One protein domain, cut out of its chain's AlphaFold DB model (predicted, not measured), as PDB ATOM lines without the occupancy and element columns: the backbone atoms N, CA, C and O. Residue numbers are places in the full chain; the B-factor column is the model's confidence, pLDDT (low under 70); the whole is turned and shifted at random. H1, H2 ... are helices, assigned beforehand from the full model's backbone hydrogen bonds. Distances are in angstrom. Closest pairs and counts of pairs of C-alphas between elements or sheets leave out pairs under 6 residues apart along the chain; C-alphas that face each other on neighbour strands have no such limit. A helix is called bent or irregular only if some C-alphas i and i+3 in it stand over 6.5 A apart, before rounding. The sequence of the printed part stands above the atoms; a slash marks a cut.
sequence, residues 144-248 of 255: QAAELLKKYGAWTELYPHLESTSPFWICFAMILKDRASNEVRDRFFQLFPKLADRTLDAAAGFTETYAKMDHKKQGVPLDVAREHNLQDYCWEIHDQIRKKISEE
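AT A GLANCE: This is residues 144 to 248 of the 255 residues of an uncharacterized protein of Candidatus Blackburnbacteria bacterium RIFCSPLOWO2_01_FULL_41_27 (UniProt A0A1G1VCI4). One long helix, H5, runs through much of the length of this model, with a loose cluster of four short helices, H1 to H4, gathered at its first end. Farther along H5, H7 crosses it, and H6 folds back over it from its last end. The printed part has 105 residues with seven named helices, H1 to H7 in order, and no named strand; the class is all helix, and the packing is mostly crossed. The whole is compact, with a radius of gyration of the C-alphas of 14.7 A, yet elongated, spanning 46 by 24 by 21 A.

IN THESE COORDINATES: Find C-alpha 144 at (2.598, -43.315, 1.645); there H1 begins, residues 144 to 151. H2 follows with residues 155 to 164, 15.0 A long; it is irregular, its C-alphas 160 and 163 being 7.4 A apart. Next come H3, residues 167 to 174, and H4, residues 182 to 191, 14.2 A long. At C-alpha 193, (4.472, -21.594, 2.914), H5 sets out and runs 36.3 A to residue 218. H6 holds residues 222 to 230. H7, residues 235 to 247, is 19.7 A long and ends at (-0.602, -17.798, -14.144); it too is irregular, with C-alphas 236 and 239 at 7.4 A.

HOW THE PARTS SIT: Begin with H5, the hub, which touches three helices. Its residues 195 to 203 touch H3 at a steep tilt of 65 degrees, closest at the C-alphas of Thr 199 and Phe 172, 6.2 A. Its residues 200 to 208 touch residues 240 to 245 of H7, about perpendicular at 78 degrees; the closest C-alphas, Ala 204 and Ile 245, are 5.1 A apart. Its residues 207 to 215 touch H6, opposite ways at a steep tilt of 47 degrees, with the C-alphas of Ala 211 and Ala 225 closest at 4.7 A. From H3, look to H1: they touch, closest at the C-alphas of Ile 170 and Ala 145, 4.9 A. H1 and H2 form a helical hairpin and only just touch, with 3 pairs of C-alphas within 8 A, closest at Leu 149 and Leu 158, 7.1 A. H2 and H4 also only just touch, with 3 such pairs, closest at the C-alphas of Trp 155 and Val 184, 5.4 A. H6 and H7 are each apart from H1, H2, H3 and H4, and H5 is apart from H1 and H2. In H1, H3, H4, H5 and H6 each O i to N i+4 pair is within hydrogen-bond range; H2 has 2 of 6, beside 4 of 7 O i to N i+3 pairs, and H7 has 7 of 9.

THE WHOLE: The two C-alphas farthest apart, Thr 156 and Gly 219, are 46.8 A from each other. The printed part has no cut and no long link. Its mean pLDDT is 91.6, and no printed residue is under 70.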
ATOM      1  N   GLN A 144       1.787 -43.388   0.422       85.88
ATOM      2  CA  GLN A 144       2.598 -43.315   1.645       85.88
ATOM      3  C   GLN A 144       2.291 -42.052   2.465       85.88
ATOM      4  O   GLN A 144       2.149 -42.114   3.684       85.88
ATOM      5  N   ALA A 145       2.132 -40.904   1.798       90.25
ATOM      6  CA  ALA A 145       1.763 -39.653   2.453       90.25
ATOM      7  C   ALA A 145       0.359 -39.725   3.077       90.25
ATOM      8  O   ALA A 145       0.167 -39.306   4.216       90.25
ATOM      9  N   ALA A 146      -0.616 -40.303   2.370       89.81
ATOM     10  CA  ALA A 146      -1.967 -40.496   2.891       89.81
ATOM     11  C   ALA A 146      -2.001 -41.465   4.084       89.81
ATOM     12  O   ALA A 146      -2.738 -41.231   5.041       89.81
ATOM     13  N   GLU A 147      -1.205 -42.534   4.056       91.19
ATOM     14  CA  GLU A 147      -1.077 -43.479   5.169       91.19
ATOM     15  C   GLU A 147      -0.457 -42.826   6.406       91.19
ATOM     16  O   GLU A 147      -0.961 -43.027   7.511       91.19
ATOM     17  N   LEU A 148       0.577 -41.997   6.229       90.81
ATOM     18  CA  LEU A 148       1.180 -41.222   7.317       90.81
ATOM     19  C   LEU A 148       0.169 -40.273   7.964       90.81
ATOM     20  O   LEU A 148       0.036 -40.277   9.186       90.81
ATOM     21  N   LEU A 149      -0.574 -39.510   7.158       91.31
ATOM     22  CA  LEU A 149      -1.590 -38.584   7.666       91.31
ATOM     23  C   LEU A 149      -2.749 -39.313   8.361       91.31
ATOM     24  O   LEU A 149      -3.268 -38.836   9.364       91.31
ATOM     25  N   LYS A 150      -3.133 -40.499   7.869       90.62
ATOM     26  CA  LYS A 150      -4.151 -41.340   8.512       90.62
ATOM     27  C   LYS A 150      -3.662 -41.923   9.839       90.62
ATOM     28  O   LYS A 150      -4.456 -42.086  10.762       90.62
ATOM     29  N   LYS A 151      -2.381 -42.289   9.917       91.38
ATOM     30  CA  LYS A 151      -1.775 -42.890  11.109       91.38
ATOM     31  C   LYS A 151      -1.559 -41.866  12.225       91.38
ATOM     32  O   LYS A 151      -1.755 -42.215  13.384       91.38
ATOM     33  N   TYR A 152      -1.169 -40.641  11.879       90.44
ATOM     34  CA  TYR A 152      -0.816 -39.584  12.828       90.44
ATOM     35  C   TYR A 152      -1.745 -38.378  12.661       90.44
ATOM     36  O   TYR A 152      -1.501 -37.489  11.847       90.44
ATOM     37  N   GLY A 153      -2.830 -38.355  13.441       84.56
ATOM     38  CA  GLY A 153      -3.873 -37.326  13.335       84.56
ATOM     39  C   GLY A 153      -3.518 -35.976  13.969       84.56
ATOM     40  O   GLY A 153      -4.174 -34.976  13.674       84.56
ATOM     41  N   ALA A 154      -2.490 -35.940  14.823       89.94
ATOM     42  CA  ALA A 154      -2.025 -34.744  15.522       89.94
ATOM     43  C   ALA A 154      -0.646 -34.295  15.017       89.94
ATOM     44  O   ALA A 154       0.225 -35.113  14.716       89.94
ATOM     45  N   TRP A 155      -0.410 -32.977  14.990       89.38
ATOM     46  CA  TRP A 155       0.852 -32.402  14.511       89.38
ATOM     47  C   TRP A 155       2.079 -32.933  15.265       89.38
ATOM     48  O   TRP A 155       3.100 -33.251  14.656       89.38
ATOM     49  N   THR A 156       1.978 -33.038  16.591       91.12
ATOM     50  CA  THR A 156       3.066 -33.498  17.467       91.12
ATOM     51  C   THR A 156       3.503 -34.929  17.168       91.12
ATOM     52  O   THR A 156       4.674 -35.250  17.350       91.12
ATOM     53  N   GLU A 157       2.587 -35.766  16.687       90.62
ATOM     54  CA  GLU A 157       2.862 -37.151  16.304       90.62
ATOM     55  C   GLU A 157       3.327 -37.261  14.851       90.62
ATOM     56  O   GLU A 157       4.185 -38.080  14.547       90.62
ATOM     57  N   LEU A 158       2.797 -36.425  13.953       89.56
ATOM     58  CA  LEU A 158       3.162 -36.426  12.537       89.56
ATOM     59  C   LEU A 158       4.570 -35.862  12.295       89.56
ATOM     60  O   LEU A 158       5.319 -36.397  11.478       89.56
ATOM     61  N   TYR A 159       4.934 -34.777  12.986       86.81
ATOM     62  CA  TYR A 159       6.160 -34.014  12.730       86.81
ATOM     63  C   TYR A 159       7.452 -34.857  12.727       86.81
ATOM     64  O   TYR A 159       8.225 -34.723  11.775       86.81
ATOM     65  N   PRO A 160       7.679 -35.782  13.686       87.69
ATOM     66  CA  PRO A 160       8.852 -36.663  13.682       87.69
ATOM     67  C   PRO A 160       8.940 -37.607  12.473       87.69
ATOM     68  O   PRO A 160       9.994 -38.187  12.223       87.69
ATOM     69  N   HIS A 161       7.843 -37.792  11.734       86.69
ATOM     70  CA  HIS A 161       7.741 -38.744  10.630       86.69
ATOM     71  C   HIS A 161       7.688 -38.085   9.246       86.69
ATOM     72  O   HIS A 161       7.695 -38.802   8.246       86.69
ATOM     73  N   LEU A 162       7.691 -36.749   9.154       83.06
ATOM     74  CA  LEU A 162       7.631 -36.035   7.870       83.06
ATOM     75  C   LEU A 162       8.788 -36.392   6.925       83.06
ATOM     76  O   LEU A 162       8.629 -36.334   5.712       83.06
ATOM     77  N   GLU A 163       9.939 -36.802   7.463       78.12
ATOM     78  CA  GLU A 163      11.103 -37.194   6.660       78.12
ATOM     79  C   GLU A 163      10.983 -38.559   5.974       78.12
ATOM     80  O   GLU A 163      11.827 -38.893   5.142       78.12
ATOM     81  N   SER A 164       9.973 -39.359   6.324       76.38
ATOM     82  CA  SER A 164       9.795 -40.708   5.771       76.38
ATOM     83  C   SER A 164       9.265 -40.722   4.333       76.38
ATOM     84  O   SER A 164       9.234 -41.774   3.702       76.38
ATOM     85  N   THR A 165       8.868 -39.568   3.793       79.44
ATOM     86  CA  THR A 165       8.416 -39.422   2.406       79.44
ATOM     87  C   THR A 165       8.727 -38.013   1.882       79.44
ATOM     88  O   THR A 165       9.236 -37.161   2.612       79.44
ATOM     89  N   SER A 166       8.454 -37.748   0.602       83.25
ATOM     90  CA  SER A 166       8.694 -36.426   0.011       83.25
ATOM     91  C   SER A 166       7.780 -35.366   0.645       83.25
ATOM     92  O   SER A 166       6.561 -35.568   0.698       83.25
ATOM     93  N   PRO A 167       8.316 -34.190   1.031       84.88
ATOM     94  CA  PRO A 167       7.506 -33.069   1.500       84.88
ATOM     95  C   PRO A 167       6.432 -32.649   0.492       84.88
ATOM     96  O   PRO A 167       5.335 -32.268   0.897       84.88
ATOM     97  N   PHE A 168       6.712 -32.761  -0.814       89.88
ATOM     98  CA  PHE A 168       5.721 -32.492  -1.855       89.88
ATOM     99  C   PHE A 168       4.514 -33.426  -1.741       89.88
ATOM    100  O   PHE A 168       3.389 -32.937  -1.724       89.88
ATOM    101  N   TRP A 169       4.725 -34.741  -1.616       91.69
ATOM    102  CA  TRP A 169       3.629 -35.713  -1.546       91.69
ATOM    103  C   TRP A 169       2.803 -35.563  -0.269       91.69
ATOM    104  O   TRP A 169       1.581 -35.689  -0.327       91.69
ATOM    105  N   ILE A 170       3.435 -35.214   0.859       91.75
ATOM    106  CA  ILE A 170       2.716 -34.838   2.087       91.75
ATOM    107  C   ILE A 170       1.876 -33.586   1.854       91.75
ATOM    108  O   ILE A 170       0.680 -33.593   2.136       91.75
ATOM    109  N   CYS A 171       2.474 -32.527   1.309       92.69
ATOM    110  CA  CYS A 171       1.771 -31.276   1.044       92.69
ATOM    111  C   CYS A 171       0.603 -31.481   0.067       92.69
ATOM    112  O   CYS A 171      -0.483 -30.945   0.277       92.69
ATOM    113  N   PHE A 172       0.807 -32.287  -0.978       93.50
ATOM    114  CA  PHE A 172      -0.222 -32.622  -1.955       93.50
ATOM    115  C   PHE A 172      -1.343 -33.447  -1.317       93.50
ATOM    116  O   PHE A 172      -2.515 -33.183  -1.553       93.50
ATOM    117  N   ALA A 173      -1.015 -34.400  -0.441       93.50
ATOM    118  CA  ALA A 173      -2.031 -35.123   0.311       93.50
ATOM    119  C   ALA A 173      -2.829 -34.184   1.234       93.50
ATOM    120  O   ALA A 173      -4.047 -34.304   1.299       93.50
ATOM    121  N   MET A 174      -2.190 -33.209   1.890       92.44
ATOM    122  CA  MET A 174      -2.865 -32.263   2.791       92.44
ATOM    123  C   MET A 174      -3.892 -31.354   2.107       92.44
ATOM    124  O   MET A 174      -4.851 -30.939   2.762       92.44
ATOM    125  N   ILE A 175      -3.715 -31.042   0.819       93.50
ATOM    126  CA  ILE A 175      -4.678 -30.224   0.065       93.50
ATOM    127  C   ILE A 175      -5.914 -31.009  -0.401       93.50
ATOM    128  O   ILE A 175      -6.861 -30.396  -0.889       93.50
ATOM    129  N   LEU A 176      -5.947 -32.335  -0.238       92.12
ATOM    130  CA  LEU A 176      -7.096 -33.174  -0.595       92.12
ATOM    131  C   LEU A 176      -8.142 -33.208   0.530       92.12
ATOM    132  O   LEU A 176      -7.794 -33.251   1.715       92.12
ATOM    133  N   LYS A 177      -9.425 -33.237   0.145       82.94
ATOM    134  CA  LYS A 177     -10.570 -32.949   1.032       82.94
ATOM    135  C   LYS A 177     -10.730 -33.831   2.284       82.94
ATOM    136  O   LYS A 177     -11.303 -33.362   3.255       82.94
ATOM    137  N   ASP A 178     -10.145 -35.029   2.336       83.25
ATOM    138  CA  ASP A 178     -10.367 -35.992   3.437       83.25
ATOM    139  C   ASP A 178      -9.074 -36.606   3.999       83.25
ATOM    140  O   ASP A 178      -9.057 -37.735   4.495       83.25
ATOM    141  N   ARG A 179      -7.939 -35.915   3.850       86.50
ATOM    142  CA  ARG A 179      -6.623 -36.513   4.142       86.50
ATOM    143  C   ARG A 179      -5.944 -35.997   5.399       86.50
ATOM    144  O   ARG A 179      -5.103 -36.708   5.930       86.50
ATOM    145  N   ALA A 180      -6.289 -34.807   5.876       87.62
ATOM    146  CA  ALA A 180      -5.711 -34.215   7.080       87.62
ATOM    147  C   ALA A 180      -6.759 -33.387   7.832       87.62
ATOM    148  O   ALA A 180      -7.681 -32.842   7.221       87.62
ATOM    149  N   SER A 181      -6.602 -33.272   9.152       87.56
ATOM    150  CA  SER A 181      -7.387 -32.337   9.962       87.56
ATOM    151  C   SER A 181      -7.003 -30.886   9.641       87.56
ATOM    152  O   SER A 181      -5.883 -30.612   9.200       87.56
ATOM    153  N   ASN A 182      -7.918 -29.943   9.894       88.00
ATOM    154  CA  ASN A 182      -7.651 -28.516   9.677       88.00
ATOM    155  C   ASN A 182      -6.455 -28.031  10.508       88.00
ATOM    156  O   ASN A 182      -5.596 -27.338   9.982       88.00
ATOM    157  N   GLU A 183      -6.334 -28.485  11.759       89.62
ATOM    158  CA  GLU A 183      -5.199 -28.152  12.630       89.62
ATOM    159  C   GLU A 183      -3.849 -28.548  12.007       89.62
ATOM    160  O   GLU A 183      -2.925 -27.735  11.940       89.62
ATOM    161  N   VAL A 184      -3.731 -29.792  11.523       90.44
ATOM    162  CA  VAL A 184      -2.497 -30.293  10.900       90.44
ATOM    163  C   VAL A 184      -2.184 -29.519   9.622       90.44
ATOM    164  O   VAL A 184      -1.029 -29.150   9.400       90.44
ATOM    165  N   ARG A 185      -3.205 -29.250   8.801       91.00
ATOM    166  CA  ARG A 185      -3.068 -28.506   7.545       91.00
ATOM    167  C   ARG A 185      -2.583 -27.078   7.791       91.00
ATOM    168  O   ARG A 185      -1.576 -26.672   7.212       91.00
ATOM    169  N   ASP A 186      -3.247 -26.352   8.687       90.38
ATOM    170  CA  ASP A 186      -2.919 -24.965   9.021       90.38
ATOM    171  C   ASP A 186      -1.494 -24.864   9.563       90.38
ATOM    172  O   ASP A 186      -0.708 -24.013   9.136       90.38
ATOM    173  N   ARG A 187      -1.118 -25.789  10.453       90.44
ATOM    174  CA  ARG A 187       0.230 -25.829  11.016       90.44
ATOM    175  C   ARG A 187       1.287 -26.123   9.957       90.44
ATOM    176  O   ARG A 187       2.332 -25.473   9.953       90.44
ATOM    177  N   PHE A 188       1.026 -27.069   9.056       89.00
ATOM    178  CA  PHE A 188       1.959 -27.407   7.987       89.00
ATOM    179  C   PHE A 188       2.139 -26.242   7.010       89.00
ATOM    180  O   PHE A 188       3.272 -25.860   6.729       89.00
ATOM    181  N   PHE A 189       1.059 -25.617   6.534       90.50
ATOM    182  CA  PHE A 189       1.164 -24.489   5.602       90.50
ATOM    183  C   PHE A 189       1.784 -23.244   6.243       90.50
ATOM    184  O   PHE A 189       2.519 -22.525   5.567       90.50
ATOM    185  N   GLN A 190       1.583 -23.027   7.548       90.62
ATOM    186  CA  GLN A 190       2.290 -21.984   8.295       90.62
ATOM    187  C   GLN A 190       3.809 -22.218   8.317       90.62
ATOM    188  O   GLN A 190       4.582 -21.265   8.221       90.62
ATOM    189  N   LEU A 191       4.244 -23.472   8.461       87.56
ATOM    190  CA  LEU A 191       5.663 -23.831   8.539       87.56
ATOM    191  C   LEU A 191       6.330 -23.951   7.163       87.56
ATOM    192  O   LEU A 191       7.525 -23.690   7.040       87.56
ATOM    193  N   PHE A 192       5.567 -24.307   6.129       89.19
ATOM    194  CA  PHE A 192       6.069 -24.581   4.781       89.19
ATOM    195  C   PHE A 192       5.368 -23.754   3.687       89.19
ATOM    196  O   PHE A 192       4.932 -24.314   2.678       89.19
ATOM    197  N   PRO A 193       5.289 -22.415   3.810       90.19
ATOM    198  CA  PRO A 193       4.472 -21.594   2.914       90.19
ATOM    199  C   PRO A 193       4.943 -21.640   1.453       90.19
ATOM    200  O   PRO A 193       4.126 -21.661   0.540       90.19
ATOM    201  N   LYS A 194       6.260 -21.713   1.211       91.12
ATOM    202  CA  LYS A 194       6.816 -21.823  -0.153       91.12
ATOM    203  C   LYS A 194       6.486 -23.162  -0.814       91.12
ATOM    204  O   LYS A 194       6.213 -23.197  -2.008       91.12
ATOM    205  N   LEU A 195       6.533 -24.253  -0.048       90.75
ATOM    206  CA  LEU A 195       6.164 -25.578  -0.544       90.75
ATOM    207  C   LEU A 195       4.672 -25.613  -0.874       90.75
ATOM    208  O   LEU A 195       4.319 -26.033  -1.967       90.75
ATOM    209  N   ALA A 196       3.828 -25.091   0.023       92.88
ATOM    210  CA  ALA A 196       2.389 -24.984  -0.193       92.88
ATOM    211  C   ALA A 196       2.061 -24.192  -1.467       92.88
ATOM    212  O   ALA A 196       1.337 -24.693  -2.324       92.88
ATOM    213  N   ASP A 197       2.653 -23.007  -1.645       94.19
ATOM    214  CA  ASP A 197       2.445 -22.177  -2.837       94.19
ATOM    215  C   ASP A 197       2.788 -22.925  -4.140       94.19
ATOM    216  O   ASP A 197       1.994 -22.926  -5.085       94.19
ATOM    217  N   ARG A 198       3.924 -23.632  -4.177       93.81
ATOM    218  CA  ARG A 198       4.338 -24.416  -5.354       93.81
ATOM    219  C   ARG A 198       3.520 -25.693  -5.543       93.81
ATOM    220  O   ARG A 198       3.279 -26.100  -6.676       93.81
ATOM    221  N   THR A 199       3.047 -26.319  -4.469       95.00
ATOM    222  CA  THR A 199       2.103 -27.442  -4.545       95.00
ATOM    223  C   THR A 199       0.757 -26.995  -5.111       95.00
ATOM    224  O   THR A 199       0.148 -27.742  -5.871       95.00
ATOM    225  N   LEU A 200       0.308 -25.772  -4.822       96.50
ATOM    226  CA  LEU A 200      -0.879 -25.209  -5.466       96.50
ATOM    227  C   LEU A 200      -0.640 -24.912  -6.956       96.50
ATOM    228  O   LEU A 200      -1.563 -25.080  -7.749       96.50
ATOM    229  N   ASP A 201       0.579 -24.526  -7.361       96.25
ATOM    230  CA  ASP A 201       0.922 -24.415  -8.792       96.25
ATOM    231  C   ASP A 201       0.857 -25.792  -9.476       96.25
ATOM    232  O   ASP A 201       0.330 -25.914 -10.582       96.25
ATOM    233  N   ALA A 202       1.342 -26.839  -8.801       95.06
ATOM    234  CA  ALA A 202       1.241 -28.218  -9.275       95.06
ATOM    235  C   ALA A 202      -0.222 -28.674  -9.412       95.06
ATOM    236  O   ALA A 202      -0.607 -29.207 -10.450       95.06
ATOM    237  N   ALA A 203      -1.049 -28.414  -8.393       95.81
ATOM    238  CA  ALA A 203      -2.477 -28.727  -8.410       95.81
ATOM    239  C   ALA A 203      -3.200 -28.010  -9.560       95.81
ATOM    240  O   ALA A 203      -3.976 -28.643 -10.271       95.81
ATOM    241  N   ALA A 204      -2.887 -26.731  -9.799       97.06
ATOM    242  CA  ALA A 204      -3.397 -25.978 -10.945       97.06
ATOM    243  C   ALA A 204      -3.016 -26.625 -12.282       97.06
ATOM    244  O   ALA A 204      -3.879 -26.808 -13.142       97.06
ATOM    245  N   GLY A 205      -1.752 -27.030 -12.439       95.44
ATOM    246  CA  GLY A 205      -1.293 -27.719 -13.642       95.44
ATOM    247  C   GLY A 205      -1.992 -29.062 -13.863       95.44
ATOM    248  O   GLY A 205      -2.388 -29.365 -14.991       95.44
ATOM    249  N   PHE A 206      -2.218 -29.845 -12.803       94.75
ATOM    250  CA  PHE A 206      -2.975 -31.099 -12.887       94.75
ATOM    251  C   PHE A 206      -4.436 -30.866 -13.258       94.75
ATOM    252  O   PHE A 206      -4.917 -31.485 -14.206       94.75
ATOM    253  N   THR A 207      -5.120 -29.943 -12.574       95.56
ATOM    254  CA  THR A 207      -6.516 -29.587 -12.866       95.56
ATOM    255  C   THR A 207      -6.685 -29.170 -14.316       95.56
ATOM    256  O   THR A 207      -7.560 -29.694 -15.000       95.56
ATOM    257  N   GLU A 208      -5.843 -28.262 -14.808       95.81
ATOM    258  CA  GLU A 208      -5.948 -27.767 -16.178       95.81
ATOM    259  C   GLU A 208      -5.653 -28.861 -17.209       95.81
ATOM    260  O   GLU A 208      -6.343 -28.975 -18.224       95.81
ATOM    261  N   THR A 209      -4.642 -29.692 -16.951       93.19
ATOM    262  CA  THR A 209      -4.253 -30.776 -17.861       93.19
ATOM    263  C   THR A 209      -5.339 -31.841 -17.951       93.19
ATOM    264  O   THR A 209      -5.743 -32.209 -19.055       93.19
ATOM    265  N   TYR A 210      -5.860 -32.307 -16.814       91.81
ATOM    266  CA  TYR A 210      -6.938 -33.294 -16.799       91.81
ATOM    267  C   TYR A 210      -8.238 -32.722 -17.365       91.81
ATOM    268  O   TYR A 210      -8.864 -33.378 -18.194       91.81
ATOM    269  N   ALA A 211      -8.574 -31.461 -17.074       94.62
ATOM    270  CA  ALA A 211      -9.732 -30.808 -17.677       94.62
ATOM    271  C   ALA A 211      -9.623 -30.712 -19.210       94.62
ATOM    272  O   ALA A 211     -10.589 -31.000 -19.918       94.62
ATOM    273  N   LYS A 212      -8.441 -30.379 -19.753       93.81
ATOM    274  CA  LYS A 212      -8.182 -30.402 -21.206       93.81
ATOM    275  C   LYS A 212      -8.311 -31.810 -21.789       93.81
ATOM    276  O   LYS A 212      -8.832 -31.970 -22.896       93.81
ATOM    277  N   MET A 213      -7.853 -32.832 -21.066       90.81
ATOM    278  CA  MET A 213      -7.997 -34.230 -21.480       90.81
ATOM    279  C   MET A 213      -9.464 -34.667 -21.512       90.81
ATOM    280  O   MET A 213      -9.876 -35.275 -22.500       90.81
ATOM    281  N   ASP A 214     -10.249 -34.332 -20.491       92.19
ATOM    282  CA  ASP A 214     -11.679 -34.642 -20.419       92.19
ATOM    283  C   ASP A 214     -12.469 -33.898 -21.489       92.19
ATOM    284  O   ASP A 214     -13.285 -34.502 -22.183       92.19
ATOM    285  N   HIS A 215     -12.163 -32.619 -21.711       94.94
ATOM    286  CA  HIS A 215     -12.747 -31.850 -22.802       94.94
ATOM    287  C   HIS A 215     -12.499 -32.522 -24.158       94.94
ATOM    288  O   HIS A 215     -13.433 -32.759 -24.923       94.94
ATOM    289  N   LYS A 216     -11.246 -32.909 -24.431       93.38
ATOM    290  CA  LYS A 216     -10.853 -33.541 -25.697       93.38
ATOM    291  C   LYS A 216     -11.439 -34.945 -25.877       93.38
ATOM    292  O   LYS A 216     -11.793 -35.307 -26.994       93.38
ATOM    293  N   LYS A 217     -11.485 -35.760 -24.818       92.44
ATOM    294  CA  LYS A 217     -11.888 -37.178 -24.898       92.44
ATOM    295  C   LYS A 217     -13.387 -37.395 -24.719       92.44
ATOM    296  O   LYS A 217     -13.934 -38.303 -25.331       92.44
ATOM    297  N   GLN A 218     -14.020 -36.605 -23.859       92.50
ATOM    298  CA  GLN A 218     -15.393 -36.816 -23.398       92.50
ATOM    299  C   GLN A 218     -16.350 -35.708 -23.863       92.50
ATOM    300  O   GLN A 218     -17.558 -35.834 -23.683       92.50
ATOM    301  N   GLY A 219     -15.841 -34.620 -24.454       92.12
ATOM    302  CA  GLY A 219     -16.663 -33.500 -24.928       92.12
ATOM    303  C   GLY A 219     -17.260 -32.639 -23.809       92.12
ATOM    304  O   GLY A 219     -18.140 -31.821 -24.070       92.12
ATOM    305  N   VAL A 220     -16.797 -32.803 -22.567       94.19
ATOM    306  CA  VAL A 220     -17.240 -31.991 -21.424       94.19
ATOM    307  C   VAL A 220     -16.757 -30.545 -21.622       94.19
ATOM    308  O   VAL A 220     -15.601 -30.347 -22.004       94.19
ATOM    309  N   PRO A 221     -17.582 -29.506 -21.385       96.75
ATOM    310  CA  PRO A 221     -17.111 -28.123 -21.430       96.75
ATOM    311  C   PRO A 221     -15.915 -27.913 -20.494       96.75
ATOM    312  O   PRO A 221     -15.938 -28.383 -19.359       96.75
ATOM    313  N   LEU A 222     -14.881 -27.202 -20.957       94.06
ATOM    314  CA  LEU A 222     -13.612 -27.086 -20.226       94.06
ATOM    315  C   LEU A 222     -13.798 -26.554 -18.797       94.06
ATOM    316  O   LEU A 222     -13.209 -27.096 -17.867       94.06
ATOM    317  N   ASP A 223     -14.660 -25.557 -18.603       95.00
ATOM    318  CA  ASP A 223     -14.931 -24.997 -17.273       95.00
ATOM    319  C   ASP A 223     -15.643 -25.993 -16.353       95.00
ATOM    320  O   ASP A 223     -15.310 -26.096 -15.177       95.00
ATOM    321  N   VAL A 224     -16.555 -26.807 -16.892       96.00
ATOM    322  CA  VAL A 224     -17.206 -27.882 -16.127       96.00
ATOM    323  C   VAL A 224     -16.185 -28.953 -15.738       96.00
ATOM    324  O   VAL A 224     -16.187 -29.421 -14.602       96.00
ATOM    325  N   ALA A 225     -15.277 -29.311 -16.651       95.75
ATOM    326  CA  ALA A 225     -14.211 -30.267 -16.371       95.75
ATOM    327  C   ALA A 225     -13.220 -29.733 -15.317       95.75
ATOM    328  O   ALA A 225     -12.794 -30.488 -14.444       95.75
ATOM    329  N   ARG A 226     -12.889 -28.434 -15.339       95.75
ATOM    330  CA  ARG A 226     -12.077 -27.787 -14.291       95.75
ATOM    331  C   ARG A 226     -12.754 -27.877 -12.930       95.75
ATOM    332  O   ARG A 226     -12.135 -28.349 -11.982       95.75
ATOM    333  N   GLU A 227     -14.021 -27.479 -12.843       95.38
ATOM    334  CA  GLU A 227     -14.775 -27.503 -11.585       95.38
ATOM    335  C   GLU A 227     -14.946 -28.920 -11.034       95.38
ATOM    336  O   GLU A 227     -14.886 -29.112  -9.821       95.38
ATOM    337  N   HIS A 228     -15.088 -29.921 -11.910       94.62
ATOM    338  CA  HIS A 228     -15.081 -31.327 -11.515       94.62
ATOM    339  C   HIS A 228     -13.735 -31.744 -10.907       94.62
ATOM    340  O   HIS A 228     -13.704 -32.269  -9.797       94.62
ATOM    341  N   ASN A 229     -12.623 -31.449 -11.588       92.44
ATOM    342  CA  ASN A 229     -11.276 -31.788 -11.120       92.44
ATOM    343  C   ASN A 229     -10.875 -31.030  -9.834       92.44
ATOM    344  O   ASN A 229     -10.033 -31.505  -9.078       92.44
ATOM    345  N   LEU A 230     -11.471 -29.865  -9.547       95.00
ATOM    346  CA  LEU A 230     -11.255 -29.147  -8.282       95.00
ATOM    347  C   LEU A 230     -11.902 -29.841  -7.074       95.00
ATOM    348  O   LEU A 230     -11.438 -29.640  -5.951       95.00
ATOM    349  N   GLN A 231     -12.935 -30.671  -7.275       93.38
ATOM    350  CA  GLN A 231     -13.668 -31.314  -6.176       93.38
ATOM    351  C   GLN A 231     -12.814 -32.273  -5.340       93.38
ATOM    352  O   GLN A 231     -13.240 -32.653  -4.251       93.38
ATOM    353  N   ASP A 232     -11.645 -32.690  -5.821       90.06
ATOM    354  CA  ASP A 232     -10.720 -33.535  -5.061       90.06
ATOM    355  C   ASP A 232      -9.960 -32.752  -3.980       90.06
ATOM    356  O   ASP A 232      -9.517 -33.323  -2.976       90.06
ATOM    357  N   TYR A 233      -9.856 -31.434  -4.148       94.12
ATOM    358  CA  TYR A 233      -9.165 -30.533  -3.235       94.12
ATOM    359  C   TYR A 233     -10.106 -29.898  -2.209       94.12
ATOM    360  O   TYR A 233     -11.315 -29.791  -2.419       94.12
ATOM    361  N   CYS A 234      -9.527 -29.417  -1.108       92.75
ATOM    362  CA  CYS A 234     -10.224 -28.618  -0.102       92.75
ATOM    363  C   CYS A 234     -10.828 -27.356  -0.742       92.75
ATOM    364  O   CYS A 234     -10.171 -26.686  -1.541       92.75
ATOM    365  N   TRP A 235     -12.070 -27.015  -0.395       92.75
ATOM    366  CA  TRP A 235     -12.791 -25.909  -1.036       92.75
ATOM    367  C   TRP A 235     -12.139 -24.545  -0.757       92.75
ATOM    368  O   TRP A 235     -12.166 -23.657  -1.606       92.75
ATOM    369  N   GLU A 236     -11.469 -24.404   0.390       91.94
ATOM    370  CA  GLU A 236     -10.799 -23.184   0.850       91.94
ATOM    371  C   GLU A 236      -9.661 -22.726  -0.078       91.94
ATOM    372  O   GLU A 236      -9.264 -21.559  -0.061       91.94
ATOM    373  N   ILE A 237      -9.116 -23.635  -0.894       93.69
ATOM    374  CA  ILE A 237      -8.004 -23.346  -1.812       93.69
ATOM    375  C   ILE A 237      -8.434 -23.274  -3.278       93.69
ATOM    376  O   ILE A 237      -7.599 -22.971  -4.131       93.69
ATOM    377  N   HIS A 238      -9.712 -23.511  -3.601       95.94
ATOM    378  CA  HIS A 238     -10.187 -23.527  -4.990       95.94
ATOM    379  C   HIS A 238      -9.897 -22.209  -5.714       95.94
ATOM    380  O   HIS A 238      -9.363 -22.226  -6.820       95.94
ATOM    381  N   ASP A 239     -10.150 -21.065  -5.076       96.56
ATOM    382  CA  ASP A 239      -9.891 -19.750  -5.680       96.56
ATOM    383  C   ASP A 239      -8.401 -19.500  -5.935       96.56
ATOM    384  O   ASP A 239      -8.025 -18.901  -6.947       96.56
ATOM    385  N   GLN A 240      -7.531 -20.010  -5.060       96.56
ATOM    386  CA  GLN A 240      -6.083 -19.922  -5.249       96.56
ATOM    387  C   GLN A 240      -5.632 -20.776  -6.436       96.56
ATOM    388  O   GLN A 240      -4.812 -20.325  -7.236       96.56
ATOM    389  N   ILE A 241      -6.194 -21.980  -6.586       97.00
ATOM    390  CA  ILE A 241      -5.917 -22.853  -7.731       97.00
ATOM    391  C   ILE A 241      -6.417 -22.199  -9.025       97.00
ATOM    392  O   ILE A 241      -5.650 -22.110  -9.980       97.00
ATOM    393  N   ARG A 242      -7.645 -21.657  -9.058       96.56
ATOM    394  CA  ARG A 242      -8.180 -20.935 -10.232       96.56
ATOM    395  C   ARG A 242      -7.280 -19.771 -10.641       96.56
ATOM    396  O   ARG A 242      -6.958 -19.624 -11.820       96.56
ATOM    397  N   LYS A 243      -6.812 -18.979  -9.672       97.19
ATOM    398  CA  LYS A 243      -5.837 -17.914  -9.932       97.19
ATOM    399  C   LYS A 243      -4.550 -18.478 -10.541       97.19
ATOM    400  O   LYS A 243      -4.097 -17.975 -11.562       97.19
ATOM    401  N   LYS A 244      -3.987 -19.544  -9.977       97.19
ATOM    402  CA  LYS A 244      -2.747 -20.165 -10.476       97.19
ATOM    403  C   LYS A 244      -2.894 -20.811 -11.854       97.19
ATOM    404  O   LYS A 244      -1.935 -20.791 -12.622       97.19
ATOM    405  N   ILE A 245      -4.085 -21.297 -12.218       96.56
ATOM    406  CA  ILE A 245      -4.387 -21.732 -13.593       96.56
ATOM    407  C   ILE A 245      -4.161 -20.574 -14.574       96.56
ATOM    408  O   ILE A 245      -3.545 -20.777 -15.615       96.56
ATOM    409  N   SER A 246      -4.573 -19.350 -14.219       94.69
ATOM    410  CA  SER A 246      -4.341 -18.166 -15.063       94.69
ATOM    411  C   SER A 246      -2.874 -17.715 -15.133       94.69
ATOM    412  O   SER A 246      -2.496 -17.028 -16.076       94.69
ATOM    413  N   GLU A 247      -2.039 -18.107 -14.162       94.50
ATOM    414  CA  GLU A 247      -0.602 -17.798 -14.144       94.50
ATOM    415  C   GLU A 247       0.223 -18.749 -15.032       94.50
ATOM    416  O   GLU A 247       1.330 -18.395 -15.432       94.50
ATOM    417  N   GLU A 248      -0.294 -19.951 -15.326       91.94
ATOM    418  CA  GLU A 248       0.305 -20.952 -16.226       91.94
ATOM    419  C   GLU A 248       1.813 -21.194 -15.982       91.94
ATOM    420  O   GLU A 248       2.675 -21.118 -16.875       91.94
TER     421      GLU A 248